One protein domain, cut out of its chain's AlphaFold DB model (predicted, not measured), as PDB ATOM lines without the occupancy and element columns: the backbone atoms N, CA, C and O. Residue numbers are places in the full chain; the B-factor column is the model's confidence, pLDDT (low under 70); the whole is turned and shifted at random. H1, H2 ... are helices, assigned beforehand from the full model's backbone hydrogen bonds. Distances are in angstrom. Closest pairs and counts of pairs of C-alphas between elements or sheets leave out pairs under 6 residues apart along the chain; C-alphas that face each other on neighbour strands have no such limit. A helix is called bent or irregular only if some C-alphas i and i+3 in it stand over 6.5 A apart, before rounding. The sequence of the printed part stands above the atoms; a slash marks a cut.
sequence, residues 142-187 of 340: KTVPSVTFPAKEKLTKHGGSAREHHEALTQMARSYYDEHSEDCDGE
ATOM      1  N   LYS A 142       0.639  -5.211  36.481       77.44
ATOM      2  CA  LYS A 142      -0.815  -5.181  36.336       77.44
ATOM      3  C   LYS A 142      -1.407  -4.032  37.149       77.44
ATOM      4  O   LYS A 142      -1.377  -4.051  38.379       77.44
ATOM      5  N   THR A 143      -1.991  -3.057  36.464       77.31
ATOM      6  CA  THR A 143      -2.756  -1.972  37.084       77.31
ATOM      7  C   THR A 143      -4.214  -2.372  37.274       77.31
ATOM      8  O   THR A 143      -4.774  -3.109  36.463       77.31
ATOM      9  N   VAL A 144      -4.851  -1.865  38.333       80.31
ATOM     10  CA  VAL A 144      -6.306  -1.987  38.486       80.31
ATOM     11  C   VAL A 144      -6.960  -0.965  37.553       80.31
ATOM     12  O   VAL A 144      -6.723   0.233  37.723       80.31
ATOM     13  N   PRO A 145      -7.758  -1.409  36.573       77.69
ATOM     14  CA  PRO A 145      -8.381  -0.513  35.614       77.69
ATOM     15  C   PRO A 145      -9.475   0.323  36.275       77.69
ATOM     16  O   PRO A 145     -10.200  -0.146  37.158       77.69
ATOM     17  N   SER A 146      -9.599   1.572  35.832       79.62
ATOM     18  CA  SER A 146     -10.706   2.439  36.224       79.62
ATOM     19  C   SER A 146     -11.993   1.972  35.543       79.62
ATOM     20  O   SER A 146     -11.977   1.501  34.409       79.62
ATOM     21  N   VAL A 147     -13.133   2.099  36.225       84.81
ATOM     22  CA  VAL A 147     -14.451   1.852  35.627       84.81
ATOM     23  C   VAL A 147     -15.386   3.010  35.926       84.81
ATOM     24  O   VAL A 147     -15.411   3.561  37.027       84.81
ATOM     25  N   THR A 148     -16.186   3.387  34.932       83.75
ATOM     26  CA  THR A 148     -17.171   4.456  35.090       83.75
ATOM     27  C   THR A 148     -18.480   3.880  35.609       83.75
ATOM     28  O   THR A 148     -19.190   3.156  34.908       83.75
ATOM     29  N   PHE A 149     -18.840   4.254  36.835       84.06
ATOM     30  CA  PHE A 149     -20.120   3.881  37.425       84.06
ATOM     31  C   PHE A 149     -21.277   4.718  36.853       84.06
ATOM     32  O   PHE A 149     -21.119   5.918  36.601       84.06
ATOM     33  N   PRO A 150     -22.465   4.119  36.651       83.88
ATOM     34  CA  PRO A 150     -23.653   4.866  36.262       83.88
ATOM     35  C   PRO A 150     -24.114   5.809  37.379       83.88
ATOM     36  O   PRO A 150     -23.999   5.514  38.568       83.88
ATOM     37  N   ALA A 151     -24.707   6.936  36.984       81.50
ATOM     38  CA  ALA A 151     -25.297   7.887  37.919       81.50
ATOM     39  C   ALA A 151     -26.473   7.257  38.691       81.50
ATOM     40  O   ALA A 151     -27.284   6.524  38.112       81.50
ATOM     41  N   LYS A 152     -26.594   7.575  39.988       80.19
ATOM     42  CA  LYS A 152     -27.583   6.981  40.907       80.19
ATOM     43  C   LYS A 152     -29.016   7.119  40.397       80.19
ATOM     44  O   LYS A 152     -29.817   6.200  40.550       80.19
ATOM     45  N   GLU A 153     -29.341   8.238  39.760       78.94
ATOM     46  CA  GLU A 153     -30.681   8.553  39.255       78.94
ATOM     47  C   GLU A 153     -31.150   7.503  38.238       78.94
ATOM     48  O   GLU A 153     -32.322   7.119  38.245       78.94
ATOM     49  N   LYS A 154     -30.218   6.964  37.437       73.06
ATOM     50  CA  LYS A 154     -30.476   5.928  36.425       73.06
ATOM     51  C   LYS A 154     -30.707   4.530  37.012       73.06
ATOM     52  O   LYS A 154     -31.179   3.648  36.299       73.06
ATOM     53  N   LEU A 155     -30.386   4.321  38.292       72.81
ATOM     54  CA  LEU A 155     -30.528   3.038  38.994       72.81
ATOM     55  C   LEU A 155     -31.764   2.975  39.905       72.81
ATOM     56  O   LEU A 155     -32.071   1.928  40.474       72.81
ATOM     57  N   THR A 156     -32.497   4.077  40.078       67.94
ATOM     58  CA  THR A 156     -33.680   4.079  40.949       67.94
ATOM     59  C   THR A 156     -34.868   3.365  40.289       67.94
ATOM     60  O   THR A 156     -35.219   3.640  39.143       67.94
ATOM     61  N   LYS A 157     -35.558   2.485  41.039       58.03
ATOM     62  CA  LYS A 157     -36.749   1.718  40.591       58.03
ATOM     63  C   LYS A 157     -37.911   2.575  40.054       58.03
ATOM     64  O   LYS A 157     -38.853   2.026  39.491       58.03
ATOM     65  N   HIS A 158     -37.868   3.891  40.245       56.59
ATOM     66  CA  HIS A 158     -38.920   4.829  39.855       56.59
ATOM     67  C   HIS A 158     -38.536   5.740  38.677       56.59
ATOM     68  O   HIS A 158     -39.357   6.555  38.268       56.59
ATOM     69  N   GLY A 159     -37.315   5.620  38.136       53.59
ATOM     70  CA  GLY A 159     -36.738   6.610  37.218       53.59
ATOM     71  C   GLY A 159     -36.636   6.224  35.739       53.59
ATOM     72  O   GLY A 159     -36.173   7.051  34.961       53.59
ATOM     73  N   GLY A 160     -37.040   5.017  35.319       63.44
ATOM     74  CA  GLY A 160     -36.883   4.604  33.918       63.44
ATOM     75  C   GLY A 160     -37.482   3.243  33.560       63.44
ATOM     76  O   GLY A 160     -37.933   2.478  34.412       63.44
ATOM     77  N   SER A 161     -37.496   2.949  32.264       78.00
ATOM     78  CA  SER A 161     -37.853   1.652  31.689       78.00
ATOM     79  C   SER A 161     -36.824   0.569  32.045       78.00
ATOM     80  O   SER A 161     -35.650   0.849  32.287       78.00
ATOM     81  N   ALA A 162     -37.230  -0.706  32.001       79.12
ATOM     82  CA  ALA A 162     -36.318  -1.841  32.210       79.12
ATOM     83  C   ALA A 162     -35.096  -1.812  31.265       79.12
ATOM     84  O   ALA A 162     -34.009  -2.253  31.633       79.12
ATOM     85  N   ARG A 163     -35.275  -1.254  30.060       79.38
ATOM     86  CA  ARG A 163     -34.212  -1.050  29.072       79.38
ATOM     87  C   ARG A 163     -33.175  -0.033  29.552       79.38
ATOM     88  O   ARG A 163     -31.990  -0.327  29.492       79.38
ATOM     89  N   GLU A 164     -33.601   1.126  30.048       79.19
ATOM     90  CA  GLU A 164     -32.690   2.169  30.550       79.19
ATOM     91  C   GLU A 164     -31.909   1.693  31.779       79.19
ATOM     92  O   GLU A 164     -30.710   1.937  31.887       79.19
ATOM     93  N   HIS A 165     -32.561   0.933  32.664       78.31
ATOM     94  CA  HIS A 165     -31.900   0.305  33.806       78.31
ATOM     95  C   HIS A 165     -30.825  -0.707  33.365       78.31
ATOM     96  O   HIS A 165     -29.716  -0.717  33.894       78.31
ATOM     97  N   HIS A 166     -31.118  -1.541  32.360       81.44
ATOM     98  CA  HIS A 166     -30.138  -2.471  31.787       81.44
ATOM     99  C   HIS A 166     -28.960  -1.744  31.116       81.44
ATOM    100  O   HIS A 166     -27.807  -2.133  31.304       81.44
ATOM    101  N   GLU A 167     -29.222  -0.669  30.370       80.25
ATOM    102  CA  GLU A 167     -28.172   0.155  29.762       80.25
ATOM    103  C   GLU A 167     -27.271   0.804  30.817       80.25
ATOM    104  O   GLU A 167     -26.051   0.799  30.652       80.25
ATOM    105  N   ALA A 168     -27.845   1.293  31.922       81.75
ATOM    106  CA  ALA A 168     -27.086   1.848  33.039       81.75
ATOM    107  C   ALA A 168     -26.182   0.795  33.702       81.75
ATOM    108  O   ALA A 168     -25.002   1.054  33.913       81.75
ATOM    109  N   LEU A 169     -26.692  -0.413  33.967       80.75
ATOM    110  CA  LEU A 169     -25.888  -1.498  34.548       80.75
ATOM    111  C   LEU A 169     -24.760  -1.970  33.619       80.75
ATOM    112  O   LEU A 169     -23.690  -2.350  34.088       80.75
ATOM    113  N   THR A 170     -24.974  -1.908  32.305       83.25
ATOM    114  CA  THR A 170     -23.973  -2.315  31.308       83.25
ATOM    115  C   THR A 170     -22.885  -1.245  31.103       83.25
ATOM    116  O   THR A 170     -21.856  -1.528  30.492       83.25
ATOM    117  N   GLN A 171     -23.069  -0.022  31.622       82.44
ATOM    118  CA  GLN A 171     -22.107   1.080  31.481       82.44
ATOM    119  C   GLN A 171     -20.730   0.735  32.057       82.44
ATOM    120  O   GLN A 171     -19.729   1.062  31.429       82.44
ATOM    121  N   MET A 172     -20.681   0.041  33.198       81.81
ATOM    122  CA  MET A 172     -19.416  -0.354  33.833       81.81
ATOM    123  C   MET A 172     -18.593  -1.244  32.897       81.81
ATOM    124  O   MET A 172     -17.453  -0.917  32.575       81.81
ATOM    125  N   ALA A 173     -19.214  -2.311  32.380       77.94
ATOM    126  CA  ALA A 173     -18.573  -3.227  31.440       77.94
ATOM    127  C   ALA A 173     -18.134  -2.509  30.156       77.94
ATOM    128  O   ALA A 173     -17.022  -2.717  29.692       77.94
ATOM    129  N   ARG A 174     -18.971  -1.620  29.604       79.00
ATOM    130  CA  ARG A 174     -18.608  -0.840  28.408       79.00
ATOM    131  C   ARG A 174     -17.422   0.080  28.654       79.00
ATOM    132  O   ARG A 174     -16.499   0.048  27.863       79.00
ATOM    133  N   SER A 175     -17.413   0.828  29.760       82.69
ATOM    134  CA  SER A 175     -16.288   1.718  30.077       82.69
ATOM    135  C   SER A 175     -14.971   0.961  30.220       82.69
ATOM    136  O   SER A 175     -13.951   1.436  29.745       82.69
ATOM    137  N   TYR A 176     -15.021  -0.244  30.797       81.50
ATOM    138  CA  TYR A 176     -13.863  -1.121  30.874       81.50
ATOM    139  C   TYR A 176     -13.373  -1.511  29.475       81.50
ATOM    140  O   TYR A 176     -12.209  -1.293  29.157       81.50
ATOM    141  N   TYR A 177     -14.262  -2.052  28.632       75.75
ATOM    142  CA  TYR A 177     -13.904  -2.496  27.282       75.75
ATOM    143  C   TYR A 177     -13.454  -1.341  26.382       75.75
ATOM    144  O   TYR A 177     -12.506  -1.510  25.630       75.75
ATOM    145  N   ASP A 178     -14.088  -0.173  26.456       79.12
ATOM    146  CA  ASP A 178     -13.713   0.990  25.644       79.12
ATOM    147  C   ASP A 178     -12.285   1.469  25.972       79.12
ATOM    148  O   ASP A 178     -11.564   1.893  25.073       79.12
ATOM    149  N   GLU A 179     -11.861   1.369  27.238       74.25
ATOM    150  CA  GLU A 179     -10.518   1.761  27.696       74.25
ATOM    151  C   GLU A 179      -9.465   0.647  27.519       74.25
ATOM    152  O   GLU A 179      -8.291   0.951  27.353       74.25
ATOM    153  N   HIS A 180      -9.878  -0.628  27.500       70.00
ATOM    154  CA  HIS A 180      -8.981  -1.800  27.507       70.00
ATOM    155  C   HIS A 180      -9.183  -2.735  26.303       70.00
ATOM    156  O   HIS A 180      -8.872  -3.920  26.374       70.00
ATOM    157  N   SER A 181      -9.725  -2.225  25.195       63.06
ATOM    158  CA  SER A 181      -9.924  -2.984  23.946       63.06
ATOM    159  C   SER A 181      -8.662  -3.092  23.085       63.06
ATOM    160  O   SER A 181      -8.769  -3.295  21.876       63.06
ATOM    161  N   GLU A 182      -7.475  -2.943  23.681       60.50
ATOM    162  CA  GLU A 182      -6.209  -3.099  22.963       60.50
ATOM    163  C   GLU A 182      -6.097  -4.483  22.303       60.50
ATOM    164  O   GLU A 182      -6.764  -5.447  22.702       60.50
ATOM    165  N   ASP A 183      -5.271  -4.548  21.252       55.72
ATOM    166  CA  ASP A 183      -5.007  -5.783  20.519       55.72
ATOM    167  C   ASP A 183      -4.608  -6.883  21.500       55.72
ATOM    168  O   ASP A 183      -3.792  -6.695  22.402       55.72
ATOM    169  N   CYS A 184      -5.213  -8.053  21.325       55.09
ATOM    170  CA  CYS A 184      -5.067  -9.155  22.267       55.09
ATOM    171  C   CYS A 184      -3.677  -9.822  22.234       55.09
ATOM    172  O   CYS A 184      -3.443 -10.789  22.964       55.09
ATOM    173  N   ASP A 185      -2.782  -9.296  21.401       55.69
ATOM    174  CA  ASP A 185      -1.401  -9.712  21.221       55.69
ATOM    175  C   ASP A 185      -0.506  -8.847  22.121       55.69
ATOM    176  O   ASP A 185       0.228  -7.969  21.670       55.69
ATOM    177  N   GLY A 186      -0.625  -9.055  23.433       57.66
ATOM    178  CA  GLY A 186       0.301  -8.468  24.396       57.66
ATOM    179  C   GLY A 186       1.686  -9.104  24.266       57.66
ATOM    180  O   GLY A 186       1.796 -10.320  24.110       57.66
ATOM    181  N   GLU A 187       2.740  -8.293  24.359       60.44
ATOM    182  CA  GLU A 187       4.113  -8.802  24.389       60.44
ATOM    183  C   GLU A 187       4.315  -9.779  25.570       60.44
ATOM    184  O   GLU A 187       3.701  -9.602  26.636       60.44
TER     185      GLU A 187
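AT A GLANCE: This is residues 142 to 187 of the 340 residues of an uncharacterized protein of Halogeometricum sp. CBA1124 (UniProt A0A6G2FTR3). A long, bent helix, H2, runs along a thin rod; the unnamed stretch 142 to 151 runs alongside it, short helix H1 sits by its first arm, H2a, and tail 181 to 187 sticks out. The printed part has 46 residues with two named helices, H1 then H2, no named strand, and the class all helix. It is only just loose, close to extended, with a radius of gyration of the C-alphas of 14.0 A and spans of 48 by 18 by 9 A.

HOW THE PARTS SIT: H2, residues 162 to 180, was assigned as one helix by its hydrogen bonds but is bent: C-alphas 169 and 172 are 6.6 A apart. Its arms H2a, residues 162 to 169, and H2b, residues 172 to 180, stand at a steep tilt of 45 degrees. H1, residues 152 to 155, touches H2a; the closest C-alphas, of Leu 155 and His 165, are 6.0 A apart. H1 and H2b are apart. Every O i to N i+4 pair in H2a and H2b is within hydrogen-bond range; H1 is too short for one.

IN THESE COORDINATES: H2a measures 10.7 A from C-alpha 162 at (-36.318, -1.841, 32.210), H2b 12.3 A to C-alpha 180 at (-8.981, -1.800, 27.507), and H1 5.3 A.

THE WHOLE: The printed part has no cut, and the link from H1 to H2 is short. Residues 156 to 160 and 181 to 187 have pLDDT under 70.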